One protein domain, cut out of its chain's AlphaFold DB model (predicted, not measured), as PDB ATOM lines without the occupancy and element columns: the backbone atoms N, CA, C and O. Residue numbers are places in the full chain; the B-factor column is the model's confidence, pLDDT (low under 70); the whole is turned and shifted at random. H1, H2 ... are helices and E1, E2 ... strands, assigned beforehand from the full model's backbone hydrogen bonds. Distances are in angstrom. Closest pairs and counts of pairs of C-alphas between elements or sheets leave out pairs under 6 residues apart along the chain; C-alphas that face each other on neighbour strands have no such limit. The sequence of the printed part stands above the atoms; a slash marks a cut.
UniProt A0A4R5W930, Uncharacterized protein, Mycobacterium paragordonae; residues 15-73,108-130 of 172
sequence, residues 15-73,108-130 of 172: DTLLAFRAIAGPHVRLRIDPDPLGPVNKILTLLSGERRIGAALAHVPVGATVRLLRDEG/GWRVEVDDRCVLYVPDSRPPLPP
ATOM      1  N   ASP A  15     -52.698   2.049 -41.907       35.34
ATOM      2  CA  ASP A  15     -53.037   3.480 -42.023       35.34
ATOM      3  C   ASP A  15     -51.836   4.419 -41.870       35.34
ATOM      4  O   ASP A  15     -51.757   5.468 -42.513       35.34
ATOM      5  N   THR A  16     -50.817   4.014 -41.108       39.56
ATOM      6  CA  THR A  16     -49.583   4.805 -40.986       39.56
ATOM      7  C   THR A  16     -48.754   4.825 -42.272       39.56
ATOM      8  O   THR A  16     -47.860   5.656 -42.395       39.56
ATOM      9  N   LEU A  17     -49.007   3.914 -43.217       36.69
ATOM     10  CA  LEU A  17     -48.297   3.856 -44.499       36.69
ATOM     11  C   LEU A  17     -49.056   4.583 -45.620       36.69
ATOM     12  O   LEU A  17     -48.423   5.039 -46.574       36.69
ATOM     13  N   LEU A  18     -50.383   4.721 -45.506       36.16
ATOM     14  CA  LEU A  18     -51.242   5.288 -46.552       36.16
ATOM     15  C   LEU A  18     -51.566   6.777 -46.353       36.16
ATOM     16  O   LEU A  18     -51.638   7.501 -47.344       36.16
ATOM     17  N   ALA A  19     -51.656   7.274 -45.112       40.47
ATOM     18  CA  ALA A  19     -52.019   8.674 -44.844       40.47
ATOM     19  C   ALA A  19     -50.920   9.707 -45.188       40.47
ATOM     20  O   ALA A  19     -51.193  10.901 -45.291       40.47
ATOM     21  N   PHE A  20     -49.668   9.281 -45.393       46.03
ATOM     22  CA  PHE A  20     -48.516  10.192 -45.529       46.03
ATOM     23  C   PHE A  20     -47.964  10.306 -46.952       46.03
ATOM     24  O   PHE A  20     -46.802  10.674 -47.158       46.03
ATOM     25  N   ARG A  21     -48.783  10.000 -47.964       41.03
ATOM     26  CA  ARG A  21     -48.384  10.155 -49.363       41.03
ATOM     27  C   ARG A  21     -48.683  11.576 -49.861       41.03
ATOM     28  O   ARG A  21     -49.746  11.859 -50.388       41.03
ATOM     29  N   ALA A  22     -47.641  12.403 -49.760       43.25
ATOM     30  CA  ALA A  22     -47.365  13.609 -50.545       43.25
ATOM     31  C   ALA A  22     -48.184  14.882 -50.245       43.25
ATOM     32  O   ALA A  22     -49.269  15.090 -50.772       43.25
ATOM     33  N   ILE A  23     -47.536  15.835 -49.564       47.44
ATOM     34  CA  ILE A  23     -47.759  17.264 -49.822       47.44
ATOM     35  C   ILE A  23     -46.502  17.825 -50.474       47.44
ATOM     36  O   ILE A  23     -45.394  17.701 -49.948       47.44
ATOM     37  N   ALA A  24     -46.716  18.393 -51.655       44.00
ATOM     38  CA  ALA A  24     -45.720  18.968 -52.529       44.00
ATOM     39  C   ALA A  24     -45.703  20.495 -52.358       44.00
ATOM     40  O   ALA A  24     -46.669  21.174 -52.695       44.00
ATOM     41  N   GLY A  25     -44.566  21.043 -51.926       51.12
ATOM     42  CA  GLY A  25     -44.050  22.191 -52.673       51.12
ATOM     43  C   GLY A  25     -43.639  21.686 -54.063       51.12
ATOM     44  O   GLY A  25     -43.362  20.491 -54.185       51.12
ATOM     45  N   PRO A  26     -43.557  22.519 -55.114       59.16
ATOM     46  CA  PRO A  26     -43.362  22.053 -56.497       59.16
ATOM     47  C   PRO A  26     -42.190  21.065 -56.682       59.16
ATOM     48  O   PRO A  26     -42.231  20.227 -57.583       59.16
ATOM     49  N   HIS A  27     -41.193  21.084 -55.785       70.56
ATOM     50  CA  HIS A  27     -40.048  20.169 -55.812       70.56
ATOM     51  C   HIS A  27     -39.736  19.450 -54.489       70.56
ATOM     52  O   HIS A  27     -38.838  18.606 -54.478       70.56
ATOM     53  N   VAL A  28     -40.457  19.730 -53.394       77.06
ATOM     54  CA  VAL A  28     -40.125  19.222 -52.048       77.06
ATOM     55  C   VAL A  28     -41.243  18.361 -51.479       77.06
ATOM     56  O   VAL A  28     -42.410  18.746 -51.512       77.06
ATOM     57  N   ARG A  29     -40.870  17.187 -50.959       81.06
ATOM     58  CA  ARG A  29     -41.774  16.161 -50.430       81.06
ATOM     59  C   ARG A  29     -41.339  15.724 -49.037       81.06
ATOM     60  O   ARG A  29     -40.146  15.593 -48.764       81.06
ATOM     61  N   LEU A  30     -42.309  15.422 -48.184       81.75
ATOM     62  CA  LEU A  30     -42.091  14.772 -46.895       81.75
ATOM     63  C   LEU A  30     -42.430  13.280 -47.011       81.75
ATOM     64  O   LEU A  30     -43.477  12.922 -47.547       81.75
ATOM     65  N   ARG A  31     -41.545  12.418 -46.510       81.19
ATOM     66  CA  ARG A  31     -41.748  10.973 -46.367       81.19
ATOM     67  C   ARG A  31     -41.646  10.605 -44.896       81.19
ATOM     68  O   ARG A  31     -40.717  11.047 -44.228       81.19
ATOM     69  N   ILE A  32     -42.569   9.788 -44.406       79.94
ATOM     70  CA  ILE A  32     -42.590   9.334 -43.016       79.94
ATOM     71  C   ILE A  32     -42.443   7.819 -43.021       79.94
ATOM     72  O   ILE A  32     -43.318   7.118 -43.517       79.94
ATOM     73  N   ASP A  33     -41.321   7.330 -42.502       78.88
ATOM     74  CA  ASP A  33     -41.033   5.900 -42.399       78.88
ATOM     75  C   ASP A  33     -41.146   5.455 -40.924       78.88
ATOM     76  O   ASP A  33     -40.780   6.223 -40.029       78.88
ATOM     77  N   PRO A  34     -41.624   4.234 -40.626       72.88
ATOM     78  CA  PRO A  34     -41.601   3.701 -39.262       72.88
ATOM     79  C   PRO A  34     -40.159   3.475 -38.773       72.88
ATOM     80  O   PRO A  34     -39.287   3.087 -39.558       72.88
ATOM     81  N   ASP A  35     -39.895   3.699 -37.481       72.75
ATOM     82  CA  ASP A  35     -38.588   3.400 -36.883       72.75
ATOM     83  C   ASP A  35     -38.394   1.874 -36.740       72.75
ATOM     84  O   ASP A  35     -39.234   1.195 -36.141       72.75
ATOM     85  N   PRO A  36     -37.293   1.293 -37.259       64.75
ATOM     86  CA  PRO A  36     -36.980  -0.120 -37.049       64.75
ATOM     87  C   PRO A  36     -36.745  -0.512 -35.579       64.75
ATOM     88  O   PRO A  36     -36.724  -1.710 -35.297       64.75
ATOM     89  N   LEU A  37     -36.518   0.445 -34.669       64.12
ATOM     90  CA  LEU A  37     -36.252   0.196 -33.247       64.12
ATOM     91  C   LEU A  37     -37.510   0.191 -32.362       64.12
ATOM     92  O   LEU A  37     -37.418  -0.209 -31.203       64.12
ATOM     93  N   GLY A  38     -38.676   0.582 -32.883       59.91
ATOM     94  CA  GLY A  38     -39.934   0.497 -32.139       59.91
ATOM     95  C   GLY A  38     -41.039   1.418 -32.667       59.91
ATOM     96  O   GLY A  38     -40.763   2.353 -33.413       59.91
ATOM     97  N   PRO A  39     -42.302   1.197 -32.255       66.25
ATOM     98  CA  PRO A  39     -43.464   1.923 -32.780       66.25
ATOM     99  C   PRO A  39     -43.558   3.385 -32.311       66.25
ATOM    100  O   PRO A  39     -44.389   4.141 -32.807       66.25
ATOM    101  N   VAL A  40     -42.736   3.782 -31.335       69.12
ATOM    102  CA  VAL A  40     -42.833   5.085 -30.661       69.12
ATOM    103  C   VAL A  40     -42.334   6.211 -31.564       69.12
ATOM    104  O   VAL A  40     -42.923   7.289 -31.582       69.12
ATOM    105  N   ASN A  41     -41.267   5.980 -32.327       77.94
ATOM    106  CA  ASN A  41     -40.664   7.010 -33.161       77.94
ATOM    107  C   ASN A  41     -40.926   6.749 -34.645       77.94
ATOM    108  O   ASN A  41     -41.074   5.614 -35.098       77.94
ATOM    109  N   LYS A  42     -40.966   7.828 -35.422       79.94
ATOM    110  CA  LYS A  42     -41.042   7.807 -36.881       79.94
ATOM    111  C   LYS A  42     -39.884   8.608 -37.455       79.94
ATOM    112  O   LYS A  42     -39.408   9.573 -36.860       79.94
ATOM    113  N   ILE A  43     -39.425   8.204 -38.628       82.06
ATOM    114  CA  ILE A  43     -38.364   8.880 -39.364       82.06
ATOM    115  C   ILE A  43     -39.022   9.825 -40.366       82.06
ATOM    116  O   ILE A  43     -39.564   9.397 -41.385       82.06
ATOM    117  N   LEU A  44     -38.942  11.122 -40.091       84.62
ATOM    118  CA  LEU A  44     -39.375  12.182 -40.992       84.62
ATOM    119  C   LEU A  44     -38.238  12.490 -41.959       84.62
ATOM    120  O   LEU A  44     -37.185  12.965 -41.545       84.62
ATOM    121  N   THR A  45     -38.430  12.218 -43.242       85.44
ATOM    122  CA  THR A  45     -37.439  12.436 -44.297       85.44
ATOM    123  C   THR A  45     -37.935  13.478 -45.283       85.44
ATOM    124  O   THR A  45     -38.977  13.309 -45.908       85.44
ATOM    125  N   LEU A  46     -37.152  14.534 -45.475       86.75
ATOM    126  CA  LEU A  46     -37.455  15.605 -46.411       86.75
ATOM    127  C   LEU A  46     -36.650  15.401 -47.701       86.75
ATOM    128  O   LEU A  46     -35.428  15.203 -47.676       86.75
ATOM    129  N   LEU A  47     -37.359  15.391 -48.824       84.88
ATOM    130  CA  LEU A  47     -36.863  15.059 -50.155       84.88
ATOM    131  C   LEU A  47     -37.013  16.268 -51.078       84.88
ATOM    132  O   LEU A  47     -38.053  16.916 -51.067       84.88
ATOM    133  N   SER A  48     -36.006  16.528 -51.906       81.56
ATOM    134  CA  SER A  48     -36.080  17.446 -53.043       81.56
ATOM    135  C   SER A  48     -35.883  16.632 -54.321       81.56
ATOM    136  O   SER A  48     -34.788  16.113 -54.568       81.56
ATOM    137  N   GLY A  49     -36.951  16.447 -55.099       78.94
ATOM    138  CA  GLY A  49     -37.000  15.414 -56.139       78.94
ATOM    139  C   GLY A  49     -36.731  14.020 -55.551       78.94
ATOM    140  O   GLY A  49     -37.416  13.593 -54.625       78.94
ATOM    141  N   GLU A  50     -35.695  13.341 -56.051       75.94
ATOM    142  CA  GLU A  50     -35.246  12.021 -55.565       75.94
ATOM    143  C   GLU A  50     -34.153  12.101 -54.480       75.94
ATOM    144  O   GLU A  50     -33.680  11.081 -53.972       75.94
ATOM    145  N   ARG A  51     -33.696  13.307 -54.120       80.12
ATOM    146  CA  ARG A  51     -32.570  13.490 -53.194       80.12
ATOM    147  C   ARG A  51     -33.060  13.810 -51.793       80.12
ATOM    148  O   ARG A  51     -33.912  14.669 -51.599       80.12
ATOM    149  N   ARG A  52     -32.451  13.174 -50.792       84.56
ATOM    150  CA  ARG A  52     -32.684  13.510 -49.385       84.56
ATOM    151  C   ARG A  52     -31.991  14.819 -49.038       84.56
ATOM    152  O   ARG A  52     -30.792  14.940 -49.257       84.56
ATOM    153  N   ILE A  53     -32.716  15.760 -48.446       86.56
ATOM    154  CA  ILE A  53     -32.156  17.035 -47.973       86.56
ATOM    155  C   ILE A  53     -32.148  17.140 -46.445       86.56
ATOM    156  O   ILE A  53     -31.278  17.794 -45.879       86.56
ATOM    157  N   GLY A  54     -33.016  16.390 -45.758       86.06
ATOM    158  CA  GLY A  54     -33.007  16.284 -44.299       86.06
ATOM    159  C   GLY A  54     -33.683  15.011 -43.808       86.06
ATOM    160  O   GLY A  54     -34.473  14.403 -44.530       86.06
ATOM    161  N   ALA A  55     -33.358  14.593 -42.588       86.44
ATOM    162  CA  ALA A  55     -34.127  13.585 -41.875       86.44
ATOM    163  C   ALA A  55     -34.045  13.819 -40.364       86.44
ATOM    164  O   ALA A  55     -32.992  14.226 -39.874       86.44
ATOM    165  N   ALA A  56     -35.128  13.530 -39.652       87.38
ATOM    166  CA  ALA A  56     -35.204  13.575 -38.197       87.38
ATOM    167  C   ALA A  56     -35.958  12.350 -37.675       87.38
ATOM    168  O   ALA A  56     -36.903  11.878 -38.307       87.38
ATOM    169  N   LEU A  57     -35.531  11.845 -36.521       86.62
ATOM    170  CA  LEU A  57     -36.299  10.877 -35.751       86.62
ATOM    171  C   LEU A  57     -37.200  11.657 -34.797       86.62
ATOM    172  O   LEU A  57     -36.711  12.519 -34.070       86.62
ATOM    173  N   ALA A  58     -38.496  11.375 -34.818       84.06
ATOM    174  CA  ALA A  58     -39.465  12.128 -34.045       84.06
ATOM    175  C   ALA A  58     -40.606  11.252 -33.561       84.06
ATOM    176  O   ALA A  58     -41.083  10.375 -34.281       84.06
ATOM    177  N   HIS A  59     -41.082  11.538 -32.358       82.94
ATOM    178  CA  HIS A  59     -42.336  10.982 -31.894       82.94
ATOM    179  C   HIS A  59     -43.487  11.638 -32.666       82.94
ATOM    180  O   HIS A  59     -43.600  12.863 -32.689       82.94
ATOM    181  N   VAL A  60     -44.320  10.827 -33.317       78.94
ATOM    182  CA  VAL A  60     -45.503  11.289 -34.055       78.94
ATOM    183  C   VAL A  60     -46.691  10.465 -33.565       78.94
ATOM    184  O   VAL A  60     -46.865   9.334 -34.045       78.94
ATOM    185  N   PRO A  61     -47.472  10.984 -32.600       75.44
ATOM    186  CA  PRO A  61     -48.592  10.244 -32.042       75.44
ATOM    187  C   PRO A  61     -49.653   9.944 -33.107       75.44
ATOM    188  O   PRO A  61     -49.720  10.567 -34.172       75.44
ATOM    189  N   VAL A  62     -50.482   8.934 -32.844       73.62
ATOM    190  CA  VAL A  62     -51.646   8.646 -33.691       73.62
ATOM    191  C   VAL A  62     -52.610   9.824 -33.568       73.62
ATOM    192  O   VAL A  62     -52.947  10.217 -32.455       73.62
ATOM    193  N   GLY A  63     -53.034  10.404 -34.692       71.00
ATOM    194  CA  GLY A  63     -53.846  11.628 -34.683       71.00
ATOM    195  C   GLY A  63     -53.056  12.930 -34.846       71.00
ATOM    196  O   GLY A  63     -53.677  13.968 -35.040       71.00
ATOM    197  N   ALA A  64     -51.719  12.891 -34.790       73.44
ATOM    198  CA  ALA A  64     -50.895  14.095 -34.866       73.44
ATOM    199  C   ALA A  64     -51.034  14.812 -36.212       73.44
ATOM    200  O   ALA A  64     -51.025  14.179 -37.274       73.44
ATOM    201  N   THR A  65     -51.065  16.142 -36.164       76.75
ATOM    202  CA  THR A  65     -51.078  16.966 -37.373       76.75
ATOM    203  C   THR A  65     -49.647  17.229 -37.812       76.75
ATOM    204  O   THR A  65     -48.862  17.841 -37.088       76.75
ATOM    205  N   VAL A  66     -49.305  16.788 -39.024       79.50
ATOM    206  CA  VAL A  66     -47.980  17.009 -39.613       79.50
ATOM    207  C   VAL A  66     -48.077  18.048 -40.722       79.50
ATOM    208  O   VAL A  66     -48.831  17.881 -41.680       79.50
ATOM    209  N   ARG A  67     -47.291  19.121 -40.610       79.75
ATOM    210  CA  ARG A  67     -47.310  20.252 -41.543       79.75
ATOM    211  C   ARG A  67     -45.941  20.432 -42.174       79.75
ATOM    212  O   ARG A  67     -44.927  20.471 -41.483       79.75
ATOM    213  N   LEU A  68     -45.921  20.577 -43.496       82.88
ATOM    214  CA  LEU A  68     -44.747  21.024 -44.240       82.88
ATOM    215  C   LEU A  68     -44.919  22.509 -44.559       82.88
ATOM    216  O   LEU A  68     -45.857  22.896 -45.258       82.88
ATOM    217  N   LEU A  69     -44.016  23.329 -44.038       82.88
ATOM    218  CA  LEU A  69     -44.039  24.777 -44.170       82.88
ATOM    219  C   LEU A  69     -42.807  25.267 -44.924       82.88
ATOM    220  O   LEU A  69     -41.709  24.717 -44.804       82.88
ATOM    221  N   ARG A  70     -43.017  26.326 -45.701       82.75
ATOM    222  CA  ARG A  70     -41.963  27.092 -46.345       82.75
ATOM    223  C   ARG A  70     -41.697  28.322 -45.486       82.75
ATOM    224  O   ARG A  70     -42.587  29.148 -45.334       82.75
ATOM    225  N   ASP A  71     -40.490  28.427 -44.951       84.00
ATOM    226  CA  ASP A  71     -40.012  29.654 -44.326       84.00
ATOM    227  C   ASP A  71     -39.374  30.514 -45.430       84.00
ATOM    228  O   ASP A  71     -38.444  30.075 -46.109       84.00
ATOM    229  N   GLU A  72     -39.881  31.730 -45.635       78.56
ATOM    230  CA  GLU A  72     -39.365  32.682 -46.641       78.56
ATOM    231  C   GLU A  72     -38.091  33.411 -46.181       78.56
ATOM    232  O   GLU A  72     -37.478  34.162 -46.936       78.56
ATOM    233  N   GLY A  73     -37.651  33.129 -44.956       69.81
ATOM    234  CA  GLY A  73     -36.600  33.860 -44.273       69.81
ATOM    235  C   GLY A  73     -37.166  35.105 -43.597       69.81
ATOM    236  O   GLY A  73     -38.012  35.812 -44.138       69.81
ATOM    237  N   GLY A 108     -36.061  28.375 -45.966       86.38
ATOM    238  CA  GLY A 108     -35.943  26.932 -45.819       86.38
ATOM    239  C   GLY A 108     -37.271  26.207 -45.696       86.38
ATOM    240  O   GLY A 108     -38.349  26.778 -45.830       86.38
ATOM    241  N   TRP A 109     -37.181  24.908 -45.449       86.25
ATOM    242  CA  TRP A 109     -38.323  24.032 -45.232       86.25
ATOM    243  C   TRP A 109     -38.386  23.593 -43.780       86.25
ATOM    244  O   TRP A 109     -37.387  23.136 -43.221       86.25
ATOM    245  N   ARG A 110     -39.577  23.685 -43.191       86.75
ATOM    246  CA  ARG A 110     -39.851  23.272 -41.819       86.75
ATOM    247  C   ARG A 110     -40.915  22.189 -41.791       86.75
ATOM    248  O   ARG A 110     -41.909  22.267 -42.507       86.75
ATOM    249  N   VAL A 111     -40.704  21.182 -40.956       86.12
ATOM    250  CA  VAL A 111     -41.698  20.163 -40.627       86.12
ATOM    251  C   VAL A 111     -42.141  20.386 -39.199       86.12
ATOM    252  O   VAL A 111     -41.316  20.381 -38.280       86.12
ATOM    253  N   GLU A 112     -43.442  20.554 -39.030       86.75
ATOM    254  CA  GLU A 112     -44.081  20.648 -37.729       86.75
ATOM    255  C   GLU A 112     -44.924  19.415 -37.454       86.75
ATOM    256  O   GLU A 112     -45.571  18.882 -38.353       86.75
ATOM    257  N   VAL A 113     -44.900  18.982 -36.199       84.69
ATOM    258  CA  VAL A 113     -45.771  17.947 -35.647       84.69
ATOM    259  C   VAL A 113     -46.450  18.574 -34.436       84.69
ATOM    260  O   VAL A 113     -45.746  19.003 -33.523       84.69
ATOM    261  N   ASP A 114     -47.778  18.687 -34.454       83.31
ATOM    262  CA  ASP A 114     -48.572  19.357 -33.406       83.31
ATOM    263  C   ASP A 114     -48.002  20.745 -33.036       83.31
ATOM    264  O   ASP A 114     -47.690  21.039 -31.882       83.31
ATOM    265  N   ASP A 115     -47.765  21.564 -34.069       79.38
ATOM    266  CA  ASP A 115     -47.191  22.921 -34.006       79.38
ATOM    267  C   ASP A 115     -45.770  23.020 -33.410       79.38
ATOM    268  O   ASP A 115     -45.234  24.112 -33.206       79.38
ATOM    269  N   ARG A 116     -45.097  21.887 -33.180       84.75
ATOM    270  CA  ARG A 116     -43.682  21.851 -32.791       84.75
ATOM    271  C   ARG A 116     -42.805  21.611 -34.005       84.75
ATOM    272  O   ARG A 116     -42.971  20.626 -34.718       84.75
ATOM    273  N   CYS A 117     -41.816  22.477 -34.209       86.06
ATOM    274  CA  CYS A 117     -40.802  22.282 -35.240       86.06
ATOM    275  C   CYS A 117     -39.908  21.086 -34.894       86.06
ATOM    276  O   CYS A 117     -39.154  21.121 -33.924       86.06
ATOM    277  N   VAL A 118     -39.949  20.058 -35.736       87.12
ATOM    278  CA  VAL A 118     -39.171  18.826 -35.563       87.12
ATOM    279  C   VAL A 118     -37.971  18.777 -36.505       87.12
ATOM    280  O   VAL A 118     -36.917  18.248 -36.158       87.12
ATOM    281  N   LEU A 119     -38.116  19.327 -37.709       89.31
ATOM    282  CA  LEU A 119     -37.057  19.353 -38.709       89.31
ATOM    283  C   LEU A 119     -37.079  20.692 -39.434       89.31
ATOM    284  O   LEU A 119     -38.111  21.093 -39.958       89.31
ATOM    285  N   TYR A 120     -35.921  21.337 -39.520       88.50
ATOM    286  CA  TYR A 120     -35.720  22.532 -40.324       88.50
ATOM    287  C   TYR A 120     -34.506  22.341 -41.240       88.50
ATOM    288  O   TYR A 120     -33.448  21.867 -40.814       88.50
ATOM    289  N   VAL A 121     -34.679  22.665 -42.519       88.31
ATOM    290  CA  VAL A 121     -33.664  22.519 -43.566       88.31
ATOM    291  C   VAL A 121     -33.571  23.838 -44.335       88.31
ATOM    292  O   VAL A 121     -34.497  24.143 -45.087       88.31
ATOM    293  N   PRO A 122     -32.485  24.619 -44.181       87.56
ATOM    294  CA  PRO A 122     -32.302  25.843 -44.954       87.56
ATOM    295  C   PRO A 122     -31.974  25.514 -46.415       87.56
ATOM    296  O   PRO A 122     -31.354  24.487 -46.696       87.56
ATOM    297  N   ASP A 123     -32.335  26.401 -47.341       83.25
ATOM    298  CA  ASP A 123     -32.097  26.198 -48.781       83.25
ATOM    299  C   ASP A 123     -30.618  26.142 -49.155       83.25
ATOM    300  O   ASP A 123     -30.231  25.471 -50.109       83.25
ATOM    301  N   SER A 124     -29.779  26.832 -48.383       79.06
ATOM    302  CA  SER A 124     -28.328  26.808 -48.548       79.06
ATOM    303  C   SER A 124     -27.717  25.447 -48.209       79.06
ATOM    304  O   SER A 124     -26.551  25.202 -48.523       79.06
ATOM    305  N   ARG A 125     -28.473  24.545 -47.565       80.12
ATOM    306  CA  ARG A 125     -27.962  23.234 -47.179       80.12
ATOM    307  C   ARG A 125     -27.841  22.336 -48.411       80.12
ATOM    308  O   ARG A 125     -28.848  22.042 -49.057       80.12
ATOM    309  N   PRO A 126     -26.643  21.803 -48.704       76.81
ATOM    310  CA  PRO A 126     -26.504  20.844 -49.781       76.81
ATOM    311  C   PRO A 126     -27.285  19.557 -49.460       76.81
ATOM    312  O   PRO A 126     -27.363  19.147 -48.295       76.81
ATOM    313  N   PRO A 127     -27.841  18.880 -50.479       77.88
ATOM    314  CA  PRO A 127     -28.517  17.602 -50.302       77.88
ATOM    315  C   PRO A 127     -27.598  16.577 -49.637       77.88
ATOM    316  O   PRO A 127     -26.413  16.472 -49.958       77.88
ATOM    317  N   LEU A 128     -28.175  15.780 -48.739       80.19
ATOM    318  CA  LEU A 128     -27.459  14.718 -48.051       80.19
ATOM    319  C   LEU A 128     -26.948  13.690 -49.071       80.19
ATOM    320  O   LEU A 128     -27.640  13.391 -50.056       80.19
ATOM    321  N   PRO A 129     -25.751  13.123 -48.845       76.06
ATOM    322  CA  PRO A 129     -25.265  12.039 -49.678       76.06
ATOM    323  C   PRO A 129     -26.263  10.872 -49.630       76.06
ATOM    324  O   PRO A 129     -26.914  10.653 -48.598       76.06
ATOM    325  N   PRO A 130     -26.412  10.122 -50.737       70.56
ATOM    326  CA  PRO A 130     -27.267   8.949 -50.740       70.56
ATOM    327  C   PRO A 130     -26.808   7.985 -49.639       70.56
ATOM    328  O   PRO A 130     -25.603   7.876 -49.386       70.56
TER     329      PRO A 130
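AT A GLANCE: This is residues 15 to 73 and 108 to 130 of the 172 residues of an uncharacterized protein of Mycobacterium paragordonae (UniProt A0A4R5W930). Two small antiparallel sheets of three strands each, E1 E2 E3 and E4 E5 E6, lie face to face as a sandwich, with the strands of one at 25 degrees to those of the other. A four-residue helix, H1, is on the first sheet but only grazes it, with its residues 16 to 17, and residues 123 to 130 follow the last strand without a named element. The printed part has 82 residues with one named helix and six named strands, in the chain order H1 E1 E2 E3 E4 E5 E6, and the class is mostly strand. It is compact, with a radius of gyration of the C-alphas of 12.3 A and spans of 33 by 28 by 19 A.

IN THESE COORDINATES: In the first sheet, E1 covers residues 28 to 34 over 20.2 A, starting at C-alpha 28 at (-40.125, 19.222, -52.048). E2, residues 41 to 48, measures 22.9 A. E3, residues 51 to 59, is the longest strand by residues at 23.6 A, and it bends by 52 degrees at residue 54. In the second sheet, E4 is residues 66 to 71, 15.7 A; E5 is residues 108 to 113, 16.8 A; and E6 is residues 116 to 122, 17.1 A, ending at C-alpha 122 at (-32.302, 25.843, -44.954). H1, residues 15 to 18, begins at C-alpha 15 at (-53.037, 3.480, -42.023).

HOW THE PARTS SIT: E1, E2 and E3 form a meander, each strand the antiparallel neighbour of the one before. In the hairpin of E1 and E2, N 31 and O 45 are 2.8 A apart, within hydrogen-bond range; in the hairpin of E2 and E3, N 44 and O 56 are 2.8 A apart. This sheet is strongly twisted, and residues 24 to 25 pair antiparallel with residues 28 to 29 of E1. Across the sandwich, the closest C-alphas of E3 and E6 are those of Ala 56 and Leu 119, 6.1 A apart. The closest of E1 and E4 are those of Leu 30 and Leu 68, 7.3 A apart. E2 and E4 are apart. In the second sheet, N 69 and O 110 of E4 and E5 are 2.8 A apart, and N 111 and O 119 of the hairpin E5 and E6 are 2.8 A apart. H1 grazes the first sheet with residues 16 to 17; it is too short for an O i to N i+4 pair, and its one O i to N i+3 pair is within range.

THE WHOLE: The farthest C-alphas, those of Gly 38 and Gly 73, are 35.7 A apart. Residues 74 to 107 are not printed, and C-alphas 73 and 108 are 7.1 A apart across the cut. Of the links that are printed whole, none is long. The mean pLDDT of the printed part is 74.7, with residues 15 to 26, 36 to 40 and 73 under 70.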